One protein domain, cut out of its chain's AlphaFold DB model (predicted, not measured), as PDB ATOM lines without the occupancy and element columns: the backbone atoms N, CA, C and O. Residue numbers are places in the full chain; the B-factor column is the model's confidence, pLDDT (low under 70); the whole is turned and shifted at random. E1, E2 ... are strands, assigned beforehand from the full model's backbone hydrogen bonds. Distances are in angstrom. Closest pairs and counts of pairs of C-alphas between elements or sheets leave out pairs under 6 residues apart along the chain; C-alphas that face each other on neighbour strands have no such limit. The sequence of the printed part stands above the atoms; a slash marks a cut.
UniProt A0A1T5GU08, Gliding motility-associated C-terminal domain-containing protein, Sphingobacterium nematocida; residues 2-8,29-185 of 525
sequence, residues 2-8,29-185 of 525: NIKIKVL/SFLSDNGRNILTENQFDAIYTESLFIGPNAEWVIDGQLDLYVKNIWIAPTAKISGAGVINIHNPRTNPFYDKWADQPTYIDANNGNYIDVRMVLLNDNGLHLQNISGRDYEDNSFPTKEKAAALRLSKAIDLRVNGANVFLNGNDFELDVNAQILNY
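AT A GLANCE: This is residues 2 to 8 and 29 to 185 of the 525 residues of the protein "Gliding motility-associated C-terminal domain-containing protein" of Sphingobacterium nematocida (UniProt A0A1T5GU08). The chain is wound in stacked turns, a solenoid whose walls are short strands lying parallel on the turn before, with E4, E6 and E7 bending at the corners. E1 and E2 lie toward one end of the stack and E13 toward the other, while the link of residues 131 to 151 loops wide of the coil. The printed part has 164 residues and no named helix; its thirteen named strands, E1 to E13 in chain order, form a branched sheet of eleven and a sheet of two, E11 and E13, with parallel pairs throughout. The class is all strand, though 75 of the 164 residues are in named elements. The whole is compact, with a radius of gyration of the C-alphas of 14.5 A and spans of 38 by 34 by 32 A.

HOW THE PARTS SIT: In the twisted branched sheet, E4, residues 43 to 54, bends by 121 degrees at residue 51. E1, residues 2 to 7, and E2, residues 30 to 33, lie on one side of it, with N 4 and O 44 at 3.0 A and N 31 and O 51 at 2.9 A. E6, residues 65 to 75, lies on the other side, with N 47 and O 67 at 2.9 A. E4 lies on one side of E6, and E7, residues 80 to 90, and E8, residues 106 to 109, lie on the other side of it, with N 68 and O 88, and N 107 and O 71, each at 2.8 A. E5, residues 59 to 62, is the neighbour of E7, with N 60 and O 80 at 2.8 A, and of E3, residues 36 to 39, with N 37 and O 59 at 2.9 A. E9, residues 117 to 123, has neighbours E7, with N 87 and O 119 at 2.9 A, and E12, residues 158 to 160, with N 122 and O 159 at 2.8 A. E10, residues 128 to 130, is an edge strand beside E8, with N 129 and O 106 at 2.8 A. E11, residues 152 to 154, and E13, residues 174 to 176, have N 154 and O 175 at 2.8 A.

IN THESE COORDINATES: E1 begins at C-alpha 2, (197.966, 173.121, 240.512), and E13 ends at C-alpha 176, (203.759, 182.486, 210.224). E4 measures 19.9 A, E6 18.7 A, E7 21.6 A and E9 18.9 A.

THE WHOLE: The C-alphas of Asn 2 and Glu 147, the two farthest apart, are 41.9 A apart. Residues 9 to 28 are not printed; C-alphas 8 and 29 are 6.3 A apart across the cut. The long links are E7 to E8, E10 to E11 and E12 to E13. Mean pLDDT of the printed part is 90.4; residues 7 to 8 and 135 to 147 are under 70.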
ATOM      1  N   ASN A   2     196.695 172.916 239.812       71.19
ATOM      2  CA  ASN A   2     197.966 173.121 240.512       71.19
ATOM      3  C   ASN A   2     198.619 174.368 239.914       71.19
ATOM      4  O   ASN A   2     198.852 174.402 238.707       71.19
ATOM      5  N   ILE A   3     198.862 175.376 240.751       74.94
ATOM      6  CA  ILE A   3     199.462 176.658 240.369       74.94
ATOM      7  C   ILE A   3     200.949 176.585 240.720       74.94
ATOM      8  O   ILE A   3     201.294 176.377 241.885       74.94
ATOM      9  N   LYS A   4     201.823 176.736 239.725       78.31
ATOM     10  CA  LYS A   4     203.254 176.993 239.934       78.31
ATOM     11  C   LYS A   4     203.505 178.498 239.774       78.31
ATOM     12  O   LYS A   4     202.859 179.155 238.967       78.31
ATOM     13  N   ILE A   5     204.361 179.060 240.623       76.06
ATOM     14  CA  ILE A   5     204.734 180.480 240.592       76.06
ATOM     15  C   ILE A   5     206.260 180.525 240.638       76.06
ATOM     16  O   ILE A   5     206.854 180.063 241.616       76.06
ATOM     17  N   LYS A   6     206.896 181.062 239.592       78.44
ATOM     18  CA  LYS A   6     208.352 181.243 239.515       78.44
ATOM     19  C   LYS A   6     208.698 182.728 239.686       78.44
ATOM     20  O   LYS A   6     208.449 183.537 238.793       78.44
ATOM     21  N   VAL A   7     209.295 183.072 240.830       69.00
ATOM     22  CA  VAL A   7     209.834 184.412 241.134       69.00
ATOM     23  C   VAL A   7     211.319 184.265 241.467       69.00
ATOM     24  O   VAL A   7     211.656 183.513 242.381       69.00
ATOM     25  N   LEU A   8     212.216 184.958 240.753       64.00
ATOM     26  CA  LEU A   8     213.634 185.015 241.128       64.00
ATOM     27  C   LEU A   8     213.912 186.293 241.937       64.00
ATOM     28  O   LEU A   8     213.906 187.393 241.390       64.00
ATOM     29  N   SER A  29     216.300 191.223 237.561       86.69
ATOM     30  CA  SER A  29     215.914 189.814 237.747       86.69
ATOM     31  C   SER A  29     216.022 189.030 236.432       86.69
ATOM     32  O   SER A  29     215.604 189.494 235.370       86.69
ATOM     33  N   PHE A  30     216.602 187.833 236.499       86.38
ATOM     34  CA  PHE A  30     216.919 187.029 235.322       86.38
ATOM     35  C   PHE A  30     216.581 185.556 235.557       86.38
ATOM     36  O   PHE A  30     217.185 184.920 236.412       86.38
ATOM     37  N   LEU A  31     215.651 184.983 234.795       89.50
ATOM     38  CA  LEU A  31     215.341 183.554 234.840       89.50
ATOM     39  C   LEU A  31     215.929 182.876 233.606       89.50
ATOM     40  O   LEU A  31     215.574 183.235 232.490       89.50
ATOM     41  N   SER A  32     216.765 181.861 233.803       89.25
ATOM     42  CA  SER A  32     217.292 181.029 232.720       89.25
ATOM     43  C   SER A  32     216.833 179.590 232.882       89.25
ATOM     44  O   SER A  32     216.979 179.005 233.955       89.25
ATOM     45  N   ASP A  33     216.345 179.002 231.796       90.31
ATOM     46  CA  ASP A  33     215.967 177.600 231.725       90.31
ATOM     47  C   ASP A  33     216.551 176.953 230.465       90.31
ATOM     48  O   ASP A  33     216.385 177.461 229.362       90.31
ATOM     49  N   ASN A  34     217.240 175.826 230.628       91.00
ATOM     50  CA  ASN A  34     217.866 175.078 229.531       91.00
ATOM     51  C   ASN A  34     217.452 173.597 229.554       91.00
ATOM     52  O   ASN A  34     218.213 172.728 229.133       91.00
ATOM     53  N   GLY A  35     216.298 173.298 230.158       90.75
ATOM     54  CA  GLY A  35     215.864 171.938 230.461       90.75
ATOM     55  C   GLY A  35     214.481 171.615 229.913       90.75
ATOM     56  O   GLY A  35     213.869 172.376 229.163       90.75
ATOM     57  N   ARG A  36     213.967 170.447 230.305       95.44
ATOM     58  CA  ARG A  36     212.625 170.007 229.927       95.44
ATOM     59  C   ARG A  36     211.590 170.547 230.916       95.44
ATOM     60  O   ARG A  36     211.592 170.144 232.078       95.44
ATOM     61  N   ASN A  37     210.675 171.395 230.448       93.62
ATOM     62  CA  ASN A  37     209.527 171.876 231.222       93.62
ATOM     63  C   ASN A  37     208.234 171.351 230.606       93.62
ATOM     64  O   ASN A  37     208.019 171.479 229.408       93.62
ATOM     65  N   ILE A  38     207.364 170.765 231.427       95.19
ATOM     66  CA  ILE A  38     206.066 170.252 230.980       95.19
ATOM     67  C   ILE A  38     204.983 170.904 231.828       95.19
ATOM     68  O   ILE A  38     205.018 170.814 233.061       95.19
ATOM     69  N   LEU A  39     204.027 171.524 231.151       95.94
ATOM     70  CA  LEU A  39     202.829 172.110 231.717       95.94
ATOM     71  C   LEU A  39     201.618 171.449 231.060       95.94
ATOM     72  O   LEU A  39     201.329 171.716 229.900       95.94
ATOM     73  N   THR A  40     200.930 170.562 231.773       96.31
ATOM     74  CA  THR A  40     199.800 169.802 231.210       96.31
ATOM     75  C   THR A  40     198.510 170.634 231.152       96.31
ATOM     76  O   THR A  40     198.409 171.651 231.829       96.31
ATOM     77  N   GLU A  41     197.503 170.187 230.392       93.06
ATOM     78  CA  GLU A  41     196.252 170.919 230.075       93.06
ATOM     79  C   GLU A  41     195.551 171.614 231.262       93.06
ATOM     80  O   GLU A  41     195.031 172.714 231.128       93.06
ATOM     81  N   ASN A  42     195.582 171.017 232.458       90.88
ATOM     82  CA  ASN A  42     194.915 171.548 233.659       90.88
ATOM     83  C   ASN A  42     195.856 172.295 234.623       90.88
ATOM     84  O   ASN A  42     195.522 172.507 235.800       90.88
ATOM     85  N   GLN A  43     197.066 172.614 234.167       95.56
ATOM     86  CA  GLN A  43     198.078 173.307 234.951       95.56
ATOM     87  C   GLN A  43     198.217 174.763 234.528       95.56
ATOM     88  O   GLN A  43     198.063 175.126 233.363       95.56
ATOM     89  N   PHE A  44     198.555 175.573 235.524       95.56
ATOM     90  CA  PHE A  44     198.872 176.978 235.368       95.56
ATOM     91  C   PHE A  44     200.272 177.228 235.938       95.56
ATOM     92  O   PHE A  44     200.581 176.762 237.042       95.56
ATOM     93  N   ASP A  45     201.102 177.959 235.201       95.19
ATOM     94  CA  ASP A  45     202.384 178.483 235.681       95.19
ATOM     95  C   ASP A  45     202.501 179.965 235.320       95.19
ATOM     96  O   ASP A  45     201.920 180.424 234.335       95.19
ATOM     97  N   ALA A  46     203.247 180.716 236.121       95.00
ATOM     98  CA  ALA A  46     203.492 182.126 235.870       95.00
ATOM     99  C   ALA A  46     204.939 182.511 236.184       95.00
ATOM    100  O   ALA A  46     205.498 182.114 237.213       95.00
ATOM    101  N   ILE A  47     205.529 183.305 235.293       94.19
ATOM    102  CA  ILE A  47     206.913 183.772 235.365       94.19
ATOM    103  C   ILE A  47     206.930 185.289 235.560       94.19
ATOM    104  O   ILE A  47     206.375 186.037 234.755       94.19
ATOM    105  N   TYR A  48     207.634 185.724 236.608       92.31
ATOM    106  CA  TYR A  48     207.792 187.128 236.991       92.31
ATOM    107  C   TYR A  48     209.286 187.469 237.052       92.31
ATOM    108  O   TYR A  48     209.940 187.270 238.079       92.31
ATOM    109  N   THR A  49     209.849 187.937 235.938       90.00
ATOM    110  CA  THR A  49     211.287 188.242 235.807       90.00
ATOM    111  C   THR A  49     211.505 189.360 234.800       90.00
ATOM    112  O   THR A  49     210.752 189.473 233.839       90.00
ATOM    113  N   GLU A  50     212.504 190.211 235.003       90.44
ATOM    114  CA  GLU A  50     212.824 191.265 234.041       90.44
ATOM    115  C   GLU A  50     213.287 190.649 232.719       90.44
ATOM    116  O   GLU A  50     212.774 191.016 231.662       90.44
ATOM    117  N   SER A  51     214.168 189.652 232.793       89.88
ATOM    118  CA  SER A  51     214.664 188.917 231.632       89.88
ATOM    119  C   SER A  51     214.440 187.412 231.781       89.88
ATOM    120  O   SER A  51     214.728 186.836 232.831       89.88
ATOM    121  N   LEU A  52     213.901 186.779 230.740       92.94
ATOM    122  CA  LEU A  52     213.701 185.335 230.619       92.94
ATOM    123  C   LEU A  52     214.582 184.802 229.486       92.94
ATOM    124  O   LEU A  52     214.450 185.252 228.355       92.94
ATOM    125  N   PHE A  53     215.427 183.818 229.771       91.25
ATOM    126  CA  PHE A  53     216.245 183.113 228.791       91.25
ATOM    127  C   PHE A  53     215.814 181.647 228.670       91.25
ATOM    128  O   PHE A  53     215.841 180.896 229.646       91.25
ATOM    129  N   ILE A  54     215.440 181.243 227.456       93.19
ATOM    130  CA  ILE A  54     215.108 179.867 227.083       93.19
ATOM    131  C   ILE A  54     216.273 179.322 226.250       93.19
ATOM    132  O   ILE A  54     216.465 179.703 225.095       93.19
ATOM    133  N   GLY A  55     217.082 178.469 226.871       90.44
ATOM    134  CA  GLY A  55     218.371 178.018 226.363       90.44
ATOM    135  C   GLY A  55     218.302 176.997 225.218       90.44
ATOM    136  O   GLY A  55     217.241 176.456 224.906       90.44
ATOM    137  N   PRO A  56     219.449 176.702 224.578       89.94
ATOM    138  CA  PRO A  56     219.519 175.896 223.354       89.94
ATOM    139  C   PRO A  56     219.041 174.443 223.502       89.94
ATOM    140  O   PRO A  56     218.645 173.838 222.506       89.94
ATOM    141  N   ASN A  57     219.059 173.889 224.715       92.69
ATOM    142  CA  ASN A  57     218.585 172.539 225.029       92.69
ATOM    143  C   ASN A  57     217.189 172.535 225.673       92.69
ATOM    144  O   ASN A  57     216.717 171.479 226.096       92.69
ATOM    145  N   ALA A  58     216.542 173.698 225.794       95.38
ATOM    146  CA  ALA A  58     215.231 173.790 226.410       95.38
ATOM    147  C   ALA A  58     214.173 173.057 225.572       95.38
ATOM    148  O   ALA A  58     214.070 173.241 224.356       95.38
ATOM    149  N   GLU A  59     213.349 172.259 226.251       97.88
ATOM    150  CA  GLU A  59     212.182 171.589 225.676       97.88
ATOM    151  C   GLU A  59     210.956 171.899 226.534       97.88
ATOM    152  O   GLU A  59     210.695 171.246 227.549       97.88
ATOM    153  N   TRP A  60     210.220 172.937 226.153       98.06
ATOM    154  CA  TRP A  60     209.009 173.380 226.832       98.06
ATOM    155  C   TRP A  60     207.779 172.809 226.123       98.06
ATOM    156  O   TRP A  60     207.541 173.104 224.955       98.06
ATOM    157  N   VAL A  61     206.994 172.003 226.838       98.38
ATOM    158  CA  VAL A  61     205.705 171.455 226.390       98.38
ATOM    159  C   VAL A  61     204.598 172.100 227.218       98.38
ATOM    160  O   VAL A  61     204.478 171.832 228.412       98.38
ATOM    161  N   ILE A  62     203.817 172.976 226.597       98.31
ATOM    162  CA  ILE A  62     202.819 173.848 227.215       98.31
ATOM    163  C   ILE A  62     201.441 173.459 226.680       98.31
ATOM    164  O   ILE A  62     200.939 174.027 225.713       98.31
ATOM    165  N   ASP A  63     200.829 172.465 227.308       98.25
ATOM    166  CA  ASP A  63     199.436 172.080 227.069       98.25
ATOM    167  C   ASP A  63     198.464 172.866 227.966       98.25
ATOM    168  O   ASP A  63     197.298 173.004 227.616       98.25
ATOM    169  N   GLY A  64     198.943 173.398 229.098       97.12
ATOM    170  CA  GLY A  64     198.196 174.272 230.014       97.12
ATOM    171  C   GLY A  64     198.362 175.772 229.731       97.12
ATOM    172  O   GLY A  64     198.573 176.193 228.595       97.12
ATOM    173  N   GLN A  65     198.287 176.597 230.778       97.88
ATOM    174  CA  GLN A  65     198.405 178.058 230.677       97.88
ATOM    175  C   GLN A  65     199.697 178.580 231.319       97.88
ATOM    176  O   GLN A  65     199.896 178.420 232.524       97.88
ATOM    177  N   LEU A  66     200.536 179.256 230.529       98.06
ATOM    178  CA  LEU A  66     201.731 179.954 231.000       98.06
ATOM    179  C   LEU A  66     201.544 181.471 230.908       98.06
ATOM    180  O   LEU A  66     201.396 182.009 229.813       98.06
ATOM    181  N   ASP A  67     201.626 182.164 232.038       98.06
ATOM    182  CA  ASP A  67     201.566 183.625 232.094       98.06
ATOM    183  C   ASP A  67     202.968 184.229 232.254       98.06
ATOM    184  O   ASP A  67     203.712 183.895 233.176       98.06
ATOM    185  N   LEU A  68     203.333 185.147 231.363       97.62
ATOM    186  CA  LEU A  68     204.615 185.841 231.365       97.62
ATOM    187  C   LEU A  68     204.413 187.317 231.714       97.62
ATOM    188  O   LEU A  68     203.782 188.054 230.960       97.62
ATOM    189  N   TYR A  69     205.003 187.746 232.828       95.69
ATOM    190  CA  TYR A  69     205.155 189.149 233.214       95.69
ATOM    191  C   TYR A  69     206.639 189.491 233.108       95.69
ATOM    192  O   TYR A  69     207.383 189.413 234.092       95.69
ATOM    193  N   VAL A  70     207.080 189.777 231.882       93.94
ATOM    194  CA  VAL A  70     208.498 189.874 231.513       93.94
ATOM    195  C   VAL A  70     208.761 191.058 230.590       93.94
ATOM    196  O   VAL A  70     207.950 191.351 229.709       93.94
ATOM    197  N   LYS A  71     209.901 191.736 230.780       93.88
ATOM    198  CA  LYS A  71     210.326 192.830 229.890       93.88
ATOM    199  C   LYS A  71     211.084 192.294 228.681       93.88
ATOM    200  O   LYS A  71     210.846 192.753 227.576       93.88
ATOM    201  N   ASN A  72     211.952 191.308 228.899       93.94
ATOM    202  CA  ASN A  72     212.833 190.739 227.886       93.94
ATOM    203  C   ASN A  72     212.639 189.222 227.798       93.94
ATOM    204  O   ASN A  72     212.727 188.523 228.810       93.94
ATOM    205  N   ILE A  73     212.416 188.706 226.592       95.75
ATOM    206  CA  ILE A  73     212.355 187.272 226.297       95.75
ATOM    207  C   ILE A  73     213.455 186.939 225.296       95.75
ATOM    208  O   ILE A  73     213.432 187.396 224.159       95.75
ATOM    209  N   TRP A  74     214.378 186.083 225.700       91.69
ATOM    210  CA  TRP A  74     215.389 185.495 224.838       91.69
ATOM    211  C   TRP A  74     215.086 184.025 224.594       91.69
ATOM    212  O   TRP A  74     214.907 183.256 225.541       91.69
ATOM    213  N   ILE A  75     215.098 183.618 223.330       93.00
ATOM    214  CA  ILE A  75     214.904 182.225 222.932       93.00
ATOM    215  C   ILE A  75     216.079 181.819 222.055       93.00
ATOM    216  O   ILE A  75     216.326 182.413 221.008       93.00
ATOM    217  N   ALA A  76     216.827 180.809 222.493       89.50
ATOM    218  CA  ALA A  76     217.914 180.247 221.711       89.50
ATOM    219  C   ALA A  76     217.376 179.605 220.414       89.50
ATOM    220  O   ALA A  76     216.314 178.978 220.448       89.50
ATOM    221  N   PRO A  77     218.119 179.651 219.288       89.81
ATOM    222  CA  PRO A  77     217.650 179.148 217.995       89.81
ATOM    223  C   PRO A  77     217.138 177.703 218.012       89.81
ATOM    224  O   PRO A  77     216.209 177.360 217.283       89.81
ATOM    225  N   THR A  78     217.762 176.845 218.824       92.06
ATOM    226  CA  THR A  78     217.467 175.409 218.901       92.06
ATOM    227  C   THR A  78     216.469 175.040 219.992       92.06
ATOM    228  O   THR A  78     216.082 173.871 220.061       92.06
ATOM    229  N   ALA A  79     216.027 176.000 220.815       94.31
ATOM    230  CA  ALA A  79     215.002 175.757 221.820       94.31
ATOM    231  C   ALA A  79     213.730 175.204 221.160       94.31
ATOM    232  O   ALA A  79     213.376 175.565 220.031       94.31
ATOM    233  N   LYS A  80     213.039 174.304 221.857       97.94
ATOM    234  CA  LYS A  80     211.761 173.744 221.412       97.94
ATOM    235  C   LYS A  80     210.675 174.193 222.369       97.94
ATOM    236  O   LYS A  80     210.721 173.869 223.552       97.94
ATOM    237  N   ILE A  81     209.695 174.913 221.842       98.56
ATOM    238  CA  ILE A  81     208.516 175.345 222.584       98.56
ATOM    239  C   ILE A  81     207.309 174.850 221.798       98.56
ATOM    240  O   ILE A  81     207.126 175.237 220.647       98.56
ATOM    241  N   SER A  82     206.515 173.968 222.392       98.69
ATOM    242  CA  SER A  82     205.354 173.351 221.754       98.69
ATOM    243  C   SER A  82     204.223 173.137 222.752       98.69
ATOM    244  O   SER A  82     204.418 173.310 223.950       98.69
ATOM    245  N   GLY A  83     203.041 172.755 222.276       98.06
ATOM    246  CA  GLY A  83     201.939 172.292 223.125       98.06
ATOM    247  C   GLY A  83     200.578 172.847 222.720       98.06
ATOM    248  O   GLY A  83     200.472 173.763 221.902       98.06
ATOM    249  N   ALA A  84     199.509 172.236 223.226       97.88
ATOM    250  CA  ALA A  84     198.127 172.588 222.885       97.88
ATOM    251  C   ALA A  84     197.586 173.827 223.627       97.88
ATOM    252  O   ALA A  84     196.516 174.326 223.278       97.88
ATOM    253  N   GLY A  85     198.322 174.306 224.626       98.19
ATOM    254  CA  GLY A  85     197.919 175.358 225.544       98.19
ATOM    255  C   GLY A  85     198.208 176.766 225.040       98.19
ATOM    256  O   GLY A  85     198.169 177.052 223.838       98.19
ATOM    257  N   VAL A  86     198.482 177.668 225.984       98.38
ATOM    258  CA  VAL A  86     198.637 179.101 225.711       98.38
ATOM    259  C   VAL A  86     199.772 179.733 226.513       98.38
ATOM    260  O   VAL A  86     199.943 179.452 227.699       98.38
ATOM    261  N   ILE A  87     200.514 180.631 225.860       98.75
ATOM    262  CA  ILE A  87     201.397 181.605 226.507       98.75
ATOM    263  C   ILE A  87     200.709 182.972 226.484       98.75
ATOM    264  O   ILE A  87     200.487 183.536 225.411       98.75
ATOM    265  N   ASN A  88     200.397 183.521 227.654       98.75
ATOM    266  CA  ASN A  88     199.898 184.885 227.804       98.75
ATOM    267  C   ASN A  88     201.067 185.822 228.120       98.75
ATOM    268  O   ASN A  88     201.765 185.623 229.110       98.75
ATOM    269  N   ILE A  89     201.273 186.850 227.301       98.69
ATOM    270  CA  ILE A  89     202.307 187.870 227.516       98.69
ATOM    271  C   ILE A  89     201.618 189.123 228.043       98.69
ATOM    272  O   ILE A  89     200.923 189.814 227.297       98.69
ATOM    273  N   HIS A  90     201.776 189.381 229.337       98.25
ATOM    274  CA  HIS A  90     201.171 190.511 230.038       98.25
ATOM    275  C   HIS A  90     202.050 191.756 229.961       98.25
ATOM    276  O   HIS A  90     203.269 191.661 229.813       98.25
ATOM    277  N   ASN A  91     201.436 192.932 230.113       96.75
ATOM    278  CA  ASN A  91     202.193 194.163 230.314       96.75
ATOM    279  C   ASN A  91     203.053 194.045 231.592       96.75
ATOM    280  O   ASN A  91     202.512 193.741 232.656       96.75
ATOM    281  N   PRO A  92     204.372 194.316 231.544       92.94
ATOM    282  CA  PRO A  92     205.237 194.280 232.722       92.94
ATOM    283  C   PRO A  92     204.701 195.073 233.926       92.94
ATOM    284  O   PRO A  92     204.862 194.633 235.063       92.94
ATOM    285  N   ARG A  93     204.021 196.203 233.710       93.12
ATOM    286  CA  ARG A  93     203.430 197.022 234.781       93.12
ATOM    287  C   ARG A  93     202.327 196.305 235.561       93.12
ATOM    288  O   ARG A  93     202.084 196.653 236.713       93.12
ATOM    289  N   THR A  94     201.656 195.307 234.981       92.50
ATOM    290  CA  THR A  94     200.614 194.536 235.682       92.50
ATOM    291  C   THR A  94     201.184 193.397 236.528       92.50
ATOM    292  O   THR A  94     200.422 192.618 237.102       92.50
ATOM    293  N   ASN A  95     202.514 193.305 236.651       89.44
ATOM    294  CA  ASN A  95     203.170 192.346 237.528       89.44
ATOM    295  C   ASN A  95     202.736 192.561 238.999       89.44
ATOM    296  O   ASN A  95     203.019 193.614 239.571       89.44
ATOM    297  N   PRO A  96     202.104 191.566 239.654       86.81
ATOM    298  CA  PRO A  96     201.587 191.696 241.015       86.81
ATOM    299  C   PRO A  96     202.678 191.712 242.101       86.81
ATOM    300  O   PRO A  96     202.374 192.016 243.253       86.81
ATOM    301  N   PHE A  97     203.927 191.371 241.765       84.44
ATOM    302  CA  PHE A  97     205.052 191.310 242.707       84.44
ATOM    303  C   PHE A  97     206.044 192.472 242.557       84.44
ATOM    304  O   PHE A  97     206.742 192.793 243.519       84.44
ATOM    305  N   TYR A  98     206.106 193.111 241.382       82.62
ATOM    306  CA  TYR A  98     207.017 194.223 241.080       82.62
ATOM    307  C   TYR A  98     206.241 195.454 240.590       82.62
ATOM    308  O   TYR A  98     206.199 195.764 239.403       82.62
ATOM    309  N   ASP A  99     205.654 196.196 241.525       76.50
ATOM    310  CA  ASP A  99     204.748 197.326 241.261       76.50
ATOM    311  C   ASP A  99     205.419 198.617 240.755       76.50
ATOM    312  O   ASP A  99     204.742 199.590 240.423       76.50
ATOM    313  N   LYS A 100     206.755 198.639 240.669       82.75
ATOM    314  CA  LYS A 100     207.537 199.769 240.133       82.75
ATOM    315  C   LYS A 100     207.923 199.618 238.669       82.75
ATOM    316  O   LYS A 100     208.615 200.484 238.135       82.75
ATOM    317  N   TRP A 101     207.551 198.519 238.017       87.25
ATOM    318  CA  TRP A 101     207.830 198.375 236.597       87.25
ATOM    319  C   TRP A 101     207.000 199.362 235.785       87.25
ATOM    320  O   TRP A 101     205.782 199.446 235.924       87.25
ATOM    321  N   ALA A 102     207.698 200.125 234.946       87.75
ATOM    322  CA  ALA A 102     207.072 201.069 234.040       87.75
ATOM    323  C   ALA A 102     206.190 200.344 233.018       87.75
ATOM    324  O   ALA A 102     206.471 199.202 232.635       87.75
ATOM    325  N   ASP A 103     205.165 201.065 232.573       92.94
ATOM    326  CA  ASP A 103     204.392 200.728 231.384       92.94
ATOM    327  C   ASP A 103     205.333 200.725 230.179       92.94
ATOM    328  O   ASP A 103     205.965 201.743 229.898       92.94
ATOM    329  N   GLN A 104     205.533 199.564 229.561       95.50
ATOM    330  CA  GLN A 104     206.533 199.401 228.508       95.50
ATOM    331  C   GLN A 104     206.247 198.154 227.663       95.50
ATOM    332  O   GLN A 104     205.571 197.227 228.131       95.50
ATOM    333  N   PRO A 105     206.783 198.088 226.437       97.50
ATOM    334  CA  PRO A 105     206.669 196.895 225.614       97.50
ATOM    335  C   PRO A 105     207.394 195.688 226.210       97.50
ATOM    336  O   PRO A 105     208.291 195.812 227.044       97.50
ATOM    337  N   THR A 106     207.036 194.505 225.719       98.00
ATOM    338  CA  THR A 106     207.860 193.307 225.898       98.00
ATOM    339  C   THR A 106     208.777 193.166 224.690       98.00
ATOM    340  O   THR A 106     208.303 193.076 223.558       98.00
ATOM    341  N   TYR A 107     210.084 193.123 224.919       97.38
ATOM    342  CA  TYR A 107     211.079 192.835 223.893       97.38
ATOM    343  C   TYR A 107     211.277 191.328 223.774       97.38
ATOM    344  O   TYR A 107     211.412 190.627 224.782       97.38
ATOM    345  N   ILE A 108     211.308 190.824 222.546       97.00
ATOM    346  CA  ILE A 108     211.592 189.422 222.256       97.00
ATOM    347  C   ILE A 108     212.706 189.304 221.223       97.00
ATOM    348  O   ILE A 108     212.692 189.946 220.174       97.00
ATOM    349  N   ASP A 109     213.644 188.425 221.531       94.06
ATOM    350  CA  ASP A 109     214.735 188.014 220.671       94.06
ATOM    351  C   ASP A 109     214.635 186.499 220.472       94.06
ATOM    352  O   ASP A 109     215.080 185.694 221.300       94.06
ATOM    353  N   ALA A 110     213.970 186.106 219.385       92.88
ATOM    354  CA  ALA A 110     213.727 184.705 219.056       92.88
ATOM    355  C   ALA A 110     214.844 184.070 218.201       92.88
ATOM    356  O   ALA A 110     214.710 182.923 217.765       92.88
ATOM    357  N   ASN A 111     215.943 184.802 217.967       88.56
ATOM    358  CA  ASN A 111     217.151 184.351 217.270       88.56
ATOM    359  C   ASN A 111     216.918 183.635 215.920       88.56
ATOM    360  O   ASN A 111     217.704 182.764 215.535       88.56
ATOM    361  N   ASN A 112     215.831 183.971 215.207       89.88
ATOM    362  CA  ASN A 112     215.420 183.347 213.947       89.88
ATOM    363  C   ASN A 112     215.413 181.806 214.042       89.88
ATOM    364  O   ASN A 112     215.867 181.094 213.141       89.88
ATOM    365  N   GLY A 113     214.984 181.305 215.202       90.88
ATOM    366  CA  GLY A 113     215.105 179.913 215.603       90.88
ATOM    367  C   GLY A 113     214.048 178.977 215.022       90.88
ATOM    368  O   GLY A 113     213.470 179.193 213.952       90.88
ATOM    369  N   ASN A 114     213.796 177.894 215.750       95.31
ATOM    370  CA  ASN A 114     212.668 177.007 215.495       95.31
ATOM    371  C   ASN A 114     211.331 177.758 215.586       95.31
ATOM    372  O   ASN A 114     211.200 178.762 216.285       95.31
ATOM    373  N   TYR A 115     210.310 177.220 214.920       98.00
ATOM    374  CA  TYR A 115     208.941 177.666 215.140       98.00
ATOM    375  C   TYR A 115     208.524 177.436 216.593       98.00
ATOM    376  O   TYR A 115     208.714 176.346 217.135       98.00
ATOM    377  N   ILE A 116     207.903 178.448 217.192       98.50
ATOM    378  CA  ILE A 116     207.196 178.297 218.459       98.50
ATOM    379  C   ILE A 116     205.814 177.710 218.153       98.50
ATOM    380  O   ILE A 116     204.984 178.333 217.484       98.50
ATOM    381  N   ASP A 117     205.586 176.492 218.644       98.62
ATOM    382  CA  ASP A 117     204.417 175.657 218.353       98.62
ATOM    383  C   ASP A 117     203.391 175.643 219.495       98.62
ATOM    384  O   ASP A 117     202.845 174.612 219.894       98.62
ATOM    385  N   VAL A 118     203.116 176.824 220.040       98.50
ATOM    386  CA  VAL A 118     202.097 177.062 221.068       98.50
ATOM    387  C   VAL A 118     201.372 178.369 220.758       98.50
ATOM    388  O   VAL A 118     201.952 179.282 220.167       98.50
ATOM    389  N   ARG A 119     200.085 178.463 221.110       98.62
ATOM    390  CA  ARG A 119     199.317 179.699 220.920       98.62
ATOM    391  C   ARG A 119     199.884 180.803 221.816       98.62
ATOM    392  O   ARG A 119     200.101 180.577 223.003       98.62
ATOM    393  N   MET A 120     200.036 182.005 221.268       98.75
ATOM    394  CA  MET A 120     200.389 183.201 222.036       98.75
ATOM    395  C   MET A 120     199.192 184.145 222.158       98.75
ATOM    396  O   MET A 120     198.402 184.285 221.225       98.75
ATOM    397  N   VAL A 121     199.058 184.812 223.299       98.88
ATOM    398  CA  VAL A 121     198.073 185.876 223.523       98.88
ATOM    399  C   VAL A 121     198.812 187.097 224.050       98.88
ATOM    400  O   VAL A 121     199.434 187.043 225.110       98.88
ATOM    401  N   LEU A 122     198.747 188.198 223.307       98.69
ATOM    402  CA  LEU A 122     199.335 189.469 223.702       98.69
ATOM    403  C   LEU A 122     198.321 190.271 224.513       98.69
ATOM    404  O   LEU A 122     197.313 190.745 223.987       98.69
ATOM    405  N   LEU A 123     198.611 190.404 225.802       98.62
ATOM    406  CA  LEU A 123     197.885 191.215 226.778       98.62
ATOM    407  C   LEU A 123     198.669 192.484 227.152       98.62
ATOM    408  O   LEU A 123     198.228 193.239 228.014       98.62
ATOM    409  N   ASN A 124     199.829 192.711 226.527       98.38
ATOM    410  CA  ASN A 124     200.597 193.943 226.651       98.38
ATOM    411  C   ASN A 124     200.085 194.985 225.644       98.38
ATOM    412  O   ASN A 124     200.253 194.814 224.439       98.38
ATOM    413  N   ASP A 125     199.478 196.059 226.144       97.25
ATOM    414  CA  ASP A 125     198.982 197.221 225.393       97.25
ATOM    415  C   ASP A 125     200.094 198.165 224.896       97.25
ATOM    416  O   ASP A 125     199.809 199.096 224.153       97.25
ATOM    417  N   ASN A 126     201.358 197.896 225.230       98.00
ATOM    418  CA  ASN A 126     202.534 198.487 224.576       98.00
ATOM    419  C   ASN A 126     203.145 197.556 223.501       98.00
ATOM    420  O   ASN A 126     204.152 197.885 222.868       98.00
ATOM    421  N   GLY A 127     202.547 196.378 223.295       98.00
ATOM    422  CA  GLY A 127     202.903 195.434 222.242       98.00
ATOM    423  C   GLY A 127     204.148 194.578 222.499       98.00
ATOM    424  O   GLY A 127     204.764 194.587 223.569       98.00
ATOM    425  N   LEU A 128     204.489 193.793 221.478       98.75
ATOM    426  CA  LEU A 128     205.639 192.893 221.420       98.75
ATOM    427  C   LEU A 128     206.646 193.424 220.395       98.75
ATOM    428  O   LEU A 128     206.316 193.557 219.218       98.75
ATOM    429  N   HIS A 129     207.869 193.716 220.823       98.50
ATOM    430  CA  HIS A 129     208.913 194.312 219.985       98.50
ATOM    431  C   HIS A 129     209.975 193.276 219.642       98.50
ATOM    432  O   HIS A 129     210.650 192.764 220.535       98.50
ATOM    433  N   LEU A 130     210.148 192.976 218.353       97.88
ATOM    434  CA  LEU A 130     211.226 192.103 217.896       97.88
ATOM    435  C   LEU A 130     212.543 192.874 217.959       97.88
ATOM    436  O   LEU A 130     212.760 193.795 217.178       97.88
ATOM    437  N   GLN A 131     213.428 192.539 218.885       93.12
ATOM    438  CA  GLN A 131     214.652 193.307 219.093       93.12
ATOM    439  C   GLN A 131     215.775 192.399 219.562       93.12
ATOM    440  O   GLN A 131     215.561 191.548 220.410       93.12
ATOM    441  N   ASN A 132     216.987 192.628 219.058       88.19
ATOM    442  CA  ASN A 132     218.178 192.000 219.621       88.19
ATOM    443  C   ASN A 132     218.406 192.579 221.019       88.19
ATOM    444  O   ASN A 132     218.693 193.773 221.156       88.19
ATOM    445  N   ILE A 133     218.279 191.757 222.054       85.06
ATOM    446  CA  ILE A 133     218.467 192.214 223.435       85.06
ATOM    447  C   ILE A 133     219.938 191.954 223.810       85.06
ATOM    448  O   ILE A 133     220.497 190.895 223.517       85.06
ATOM    449  N   SER A 134     220.596 192.942 224.423       71.00
ATOM    450  CA  SER A 134     222.008 192.891 224.837       71.00
ATOM    451  C   SER A 134     222.165 192.532 226.327       71.00
ATOM    452  O   SER A 134     221.226 192.686 227.099       71.00
ATOM    453  N   GLY A 135     223.350 192.057 226.746       58.38
ATOM    454  CA  GLY A 135     223.647 191.742 228.162       58.38
ATOM    455  C   GLY A 135     223.650 190.248 228.515       58.38
ATOM    456  O   GLY A 135     222.998 189.828 229.462       58.38
ATOM    457  N   ARG A 136     224.378 189.441 227.735       60.47
ATOM    458  CA  ARG A 136     224.519 187.987 227.925       60.47
ATOM    459  C   ARG A 136     225.348 187.650 229.174       60.47
ATOM    460  O   ARG A 136     226.482 188.101 229.254       60.47
ATOM    461  N   ASP A 137     224.845 186.749 230.020       49.97
ATOM    462  CA  ASP A 137     225.662 185.964 230.973       49.97
ATOM    463  C   ASP A 137     225.927 184.522 230.481       49.97
ATOM    464  O   ASP A 137     226.681 183.770 231.095       49.97
ATOM    465  N   TYR A 138     225.327 184.114 229.353       50.00
ATOM    466  CA  TYR A 138     225.566 182.815 228.716       50.00
ATOM    467  C   TYR A 138     226.337 183.032 227.405       50.00
ATOM    468  O   TYR A 138     225.756 183.282 226.347       50.00
ATOM    469  N   GLU A 139     227.670 183.015 227.491       44.44
ATOM    470  CA  GLU A 139     228.563 183.054 226.332       44.44
ATOM    471  C   GLU A 139     228.496 181.725 225.572       44.44
ATOM    472  O   GLU A 139     229.255 180.794 225.833       44.44
ATOM    473  N   ASP A 140     227.598 181.638 224.596       50.00
ATOM    474  CA  ASP A 140     227.835 180.774 223.446       50.00
ATOM    475  C   ASP A 140     228.009 181.658 222.204       50.00
ATOM    476  O   ASP A 140     227.130 182.429 221.816       50.00
ATOM    477  N   ASN A 141     229.191 181.587 221.593       50.31
ATOM    478  CA  ASN A 141     229.520 182.293 220.352       50.31
ATOM    479  C   ASN A 141     228.912 181.605 219.110       50.31
ATOM    480  O   ASN A 141     229.198 182.014 217.987       50.31
ATOM    481  N   SER A 142     228.086 180.566 219.294       50.91
ATOM    482  CA  SER A 142     227.393 179.838 218.226       50.91
ATOM    483  C   SER A 142     226.076 180.478 217.760       50.91
ATOM    484  O   SER A 142     225.495 180.034 216.766       50.91
ATOM    485  N   PHE A 143     225.594 181.527 218.440       55.31
ATOM    486  CA  PHE A 143     224.343 182.191 218.070       55.31
ATOM    487  C   PHE A 143     224.483 183.006 216.776       55.31
ATOM    488  O   PHE A 143     225.520 183.632 216.539       55.31
ATOM    489  N   PRO A 144     223.449 183.026 215.916       51.41
ATOM    490  CA  PRO A 144     223.517 183.734 214.649       51.41
ATOM    491  C   PRO A 144     223.709 185.241 214.873       51.41
ATOM    492  O   PRO A 144     222.793 185.942 215.279       51.41
ATOM    493  N   THR A 145     224.870 185.778 214.493       55.12
ATOM    494  CA  THR A 145     225.130 187.229 214.379       55.12
ATOM    495  C   THR A 145     224.502 187.830 213.112       55.12
ATOM    496  O   THR A 145     225.031 188.779 212.534       55.12
ATOM    497  N   LYS A 146     223.453 187.192 212.585       56.72
ATOM    498  CA  LYS A 146     222.940 187.435 211.234       56.72
ATOM    499  C   LYS A 146     221.978 188.620 211.210       56.72
ATOM    500  O   LYS A 146     221.395 189.000 212.222       56.72
ATOM    501  N   GLU A 147     221.800 189.172 210.014       63.25
ATOM    502  CA  GLU A 147     220.694 190.072 209.699       63.25
ATOM    503  C   GLU A 147     219.375 189.466 210.214       63.25
ATOM    504  O   GLU A 147     219.137 188.267 210.046       63.25
ATOM    505  N   LYS A 148     218.542 190.289 210.860       79.12
ATOM    506  CA  LYS A 148     217.244 189.888 211.428       79.12
ATOM    507  C   LYS A 148     217.313 188.799 212.507       79.12
ATOM    508  O   LYS A 148     216.439 187.934 212.570       79.12
ATOM    509  N   ALA A 149     218.361 188.811 213.332       79.75
ATOM    510  CA  ALA A 149     218.543 187.822 214.393       79.75
ATOM    511  C   ALA A 149     217.302 187.702 215.293       79.75
ATOM    512  O   ALA A 149     216.828 186.594 215.471       79.75
ATOM    513  N   ALA A 150     216.658 188.789 215.719       90.94
ATOM    514  CA  ALA A 150     215.461 188.712 216.562       90.94
ATOM    515  C   ALA A 150     214.167 188.239 215.854       90.94
ATOM    516  O   ALA A 150     213.083 188.361 216.426       90.94
ATOM    517  N   ALA A 151     214.240 187.700 214.630       95.31
ATOM    518  CA  ALA A 151     213.067 187.220 213.904       95.31
ATOM    519  C   ALA A 151     212.276 186.161 214.691       95.31
ATOM    520  O   ALA A 151     212.845 185.208 215.230       95.31
ATOM    521  N   LEU A 152     210.951 186.319 214.710       98.12
ATOM    522  CA  LEU A 152     210.004 185.452 215.411       98.12
ATOM    523  C   LEU A 152     209.285 184.548 214.414       98.12
ATOM    524  O   LEU A 152     208.812 185.017 213.382       98.12
ATOM    525  N   ARG A 153     209.153 183.259 214.733       98.44
ATOM    526  CA  ARG A 153     208.505 182.274 213.858       98.44
ATOM    527  C   ARG A 153     207.461 181.491 214.646       98.44
ATOM    528  O   ARG A 153     207.800 180.871 215.652       98.44
ATOM    529  N   LEU A 154     206.206 181.496 214.201       98.75
ATOM    530  CA  LEU A 154     205.091 180.811 214.873       98.75
ATOM    531  C   LEU A 154     204.422 179.787 213.954       98.75
ATOM    532  O   LEU A 154     204.127 180.091 212.798       98.75
ATOM    533  N   SER A 155     204.143 178.591 214.473       98.56
ATOM    534  CA  SER A 155     203.312 177.587 213.782       98.56
ATOM    535  C   SER A 155     201.861 177.560 214.269       98.56
ATOM    536  O   SER A 155     200.998 176.969 213.614       98.56
ATOM    537  N   LYS A 156     201.562 178.267 215.366       98.56
ATOM    538  CA  LYS A 156     200.208 178.478 215.900       98.56
ATOM    539  C   LYS A 156     199.847 179.957 215.961       98.56
ATOM    540  O   LYS A 156     200.648 180.830 215.645       98.56
ATOM    541  N   ALA A 157     198.591 180.229 216.301       98.44
ATOM    542  CA  ALA A 157     198.055 181.578 216.286       98.44
ATOM    543  C   ALA A 157     198.666 182.487 217.365       98.44
ATOM    544  O   ALA A 157     198.932 182.042 218.485       98.44
ATOM    545  N   ILE A 158     198.788 183.773 217.036       98.75
ATOM    546  CA  ILE A 158     198.968 184.865 217.993       98.75
ATOM    547  C   ILE A 158     197.680 185.688 218.067       98.75
ATOM    548  O   ILE A 158     197.058 185.986 217.051       98.75
ATOM    549  N   ASP A 159     197.249 186.025 219.274       98.75
ATOM    550  CA  ASP A 159     196.021 186.768 219.548       98.75
ATOM    551  C   ASP A 159     196.365 188.162 220.076       98.75
ATOM    552  O   ASP A 159     196.884 188.290 221.185       98.75
ATOM    553  N   LEU A 160     196.102 189.196 219.271       98.62
ATOM    554  CA  LEU A 160     196.309 190.594 219.645       98.62
ATOM    555  C   LEU A 160     195.102 191.042 220.481       98.62
ATOM    556  O   LEU A 160     194.106 191.533 219.947       98.62
ATOM    557  N   ARG A 161     195.127 190.764 221.789       98.12
ATOM    558  CA  ARG A 161     193.899 190.732 222.598       98.12
ATOM    559  C   ARG A 161     193.421 192.106 223.061       98.12
ATOM    560  O   ARG A 161     192.214 192.310 223.186       98.12
ATOM    561  N   VAL A 162     194.343 193.018 223.352       98.06
ATOM    562  CA  VAL A 162     194.056 194.360 223.887       98.06
ATOM    563  C   VAL A 162     194.509 195.435 222.906       98.06
ATOM    564  O   VAL A 162     195.392 195.195 222.089       98.06
ATOM    565  N   ASN A 163     193.883 196.612 222.927       97.69
ATOM    566  CA  ASN A 163     194.325 197.728 222.081       97.69
ATOM    567  C   ASN A 163     195.785 198.071 222.388       97.69
ATOM    568  O   ASN A 163     196.165 198.049 223.552       97.69
ATOM    569  N   GLY A 164     196.587 198.333 221.356       96.69
ATOM    570  CA  GLY A 164     198.031 198.526 221.502       96.69
ATOM    571  C   GLY A 164     198.845 197.226 221.571       96.69
ATOM    572  O   GLY A 164     200.071 197.278 221.547       96.69
ATOM    573  N   ALA A 165     198.206 196.044 221.556       98.12
ATOM    574  CA  ALA A 165     198.880 194.746 221.417       98.12
ATOM    575  C   ALA A 165     199.418 194.516 219.992       98.12
ATOM    576  O   ALA A 165     199.085 193.535 219.330       98.12
ATOM    577  N   ASN A 166     200.226 195.451 219.509       98.69
ATOM    578  CA  ASN A 166     200.888 195.418 218.219       98.69
ATOM    579  C   ASN A 166     202.102 194.475 218.253       98.69
ATOM    580  O   ASN A 166     202.686 194.232 219.311       98.69
ATOM    581  N   VAL A 167     202.515 193.974 217.088       98.81
ATOM    582  CA  VAL A 167     203.828 193.329 216.913       98.81
ATOM    583  C   VAL A 167     204.719 194.275 216.118       98.81
ATOM    584  O   VAL A 167     204.444 194.536 214.950       98.81
ATOM    585  N   PHE A 168     205.780 194.787 216.729       98.75
ATOM    586  CA  PHE A 168     206.711 195.717 216.096       98.75
ATOM    587  C   PHE A 168     207.892 194.957 215.512       98.75
ATOM    588  O   PHE A 168     208.613 194.263 216.232       98.75
ATOM    589  N   LEU A 169     208.097 195.092 214.202       98.62
ATOM    590  CA  LEU A 169     209.142 194.352 213.501       98.62
ATOM    591  C   LEU A 169     210.547 194.867 213.826       98.62
ATOM    592  O   LEU A 169     211.478 194.068 213.887       98.62
ATOM    593  N   ASN A 170     210.723 196.184 213.996       96.31
ATOM    594  CA  ASN A 170     212.018 196.841 214.250       96.31
ATOM    595  C   ASN A 170     213.157 196.307 213.351       96.31
ATOM    596  O   ASN A 170     214.278 196.063 213.796       96.31
ATOM    597  N   GLY A 171     212.846 196.083 212.069       95.31
ATOM    598  CA  GLY A 171     213.784 195.560 211.072       95.31
ATOM    599  C   GLY A 171     213.961 194.034 211.037       95.31
ATOM    600  O   GLY A 171     214.724 193.550 210.204       95.31
ATOM    601  N   ASN A 172     213.257 193.275 211.878       96.75
ATOM    602  CA  ASN A 172     213.275 191.810 211.924       96.75
ATOM    603  C   ASN A 172     212.044 191.198 211.241       96.75
ATOM    604  O   ASN A 172     211.028 191.861 211.040       96.75
ATOM    605  N   ASP A 173     212.128 189.918 210.881       97.81
ATOM    606  CA  ASP A 173     211.013 189.212 210.248       97.81
ATOM    607  C   ASP A 173     210.087 188.562 211.287       97.81
ATOM    608  O   ASP A 173     210.530 188.022 212.300       97.81
ATOM    609  N   PHE A 174     208.789 188.569 210.999       98.75
ATOM    610  CA  PHE A 174     207.780 187.819 211.733       98.75
ATOM    611  C   PHE A 174     207.154 186.779 210.799       98.75
ATOM    612  O   PHE A 174     206.394 187.128 209.901       98.75
ATOM    613  N   GLU A 175     207.484 185.500 210.977       98.69
ATOM    614  CA  GLU A 175     207.051 184.411 210.100       98.69
ATOM    615  C   GLU A 175     205.935 183.560 210.709       98.69
ATOM    616  O   GLU A 175     206.041 183.032 211.815       98.69
ATOM    617  N   LEU A 176     204.881 183.362 209.926       98.81
ATOM    618  CA  LEU A 176     203.759 182.486 210.224       98.81
ATOM    619  C   LEU A 176     203.836 181.243 209.335       98.81
ATOM    620  O   LEU A 176     203.846 181.341 208.102       98.81
ATOM    621  N   ASP A 177     203.848 180.060 209.945       98.06
ATOM    622  CA  ASP A 177     203.700 178.797 209.217       98.06
ATOM    623  C   ASP A 177     202.281 178.656 208.633       98.06
ATOM    624  O   ASP A 177     201.391 179.468 208.897       98.06
ATOM    625  N   VAL A 178     202.036 177.599 207.859       96.56
ATOM    626  CA  VAL A 178     200.786 177.318 207.135       96.56
ATOM    627  C   VAL A 178     199.525 177.507 207.986       96.56
ATOM    628  O   VAL A 178     198.600 178.194 207.553       96.56
ATOM    629  N   ASN A 179     199.491 176.966 209.204       94.75
ATOM    630  CA  ASN A 179     198.299 177.005 210.065       94.75
ATOM    631  C   ASN A 179     198.286 178.179 211.056       94.75
ATOM    632  O   ASN A 179     197.280 178.407 211.727       94.75
ATOM    633  N   ALA A 180     199.381 178.937 211.150       97.69
ATOM    634  CA  ALA A 180     199.470 180.079 212.046       97.69
ATOM    635  C   ALA A 180     198.604 181.246 211.544       97.69
ATOM    636  O   ALA A 180     198.484 181.494 210.338       97.69
ATOM    637  N   GLN A 181     198.001 181.970 212.483       96.81
ATOM    638  CA  GLN A 181     197.098 183.094 212.232       96.81
ATOM    639  C   GLN A 181     197.420 184.257 213.172       96.81
ATOM    640  O   GLN A 181     197.916 184.046 214.277       96.81
ATOM    641  N   ILE A 182     197.075 185.473 212.755       98.44
ATOM    642  CA  ILE A 182     196.967 186.625 213.653       98.44
ATOM    643  C   ILE A 182     195.480 186.821 213.928       98.44
ATOM    644  O   ILE A 182     194.690 186.975 212.995       98.44
ATOM    645  N   LEU A 183     195.089 186.766 215.195       98.00
ATOM    646  CA  LEU A 183     193.708 186.913 215.643       98.00
ATOM    647  C   LEU A 183     193.493 188.303 216.243       98.00
ATOM    648  O   LEU A 183     194.421 188.902 216.783       98.00
ATOM    649  N   ASN A 184     192.250 188.783 216.179       96.50
ATOM    650  CA  ASN A 184     191.801 190.044 216.780       96.50
ATOM    651  C   ASN A 184     192.534 191.308 216.304       96.50
ATOM    652  O   ASN A 184     192.436 192.336 216.968       96.50
ATOM    653  N   TYR A 185     193.197 191.290 215.148       95.06
ATOM    654  CA  TYR A 185     193.768 192.509 214.575       95.06
ATOM    655  C   TYR A 185     192.688 193.564 214.266       95.06
ATOM    656  O   TYR A 185     191.520 193.241 214.034       95.06
TER     657      TYR A 185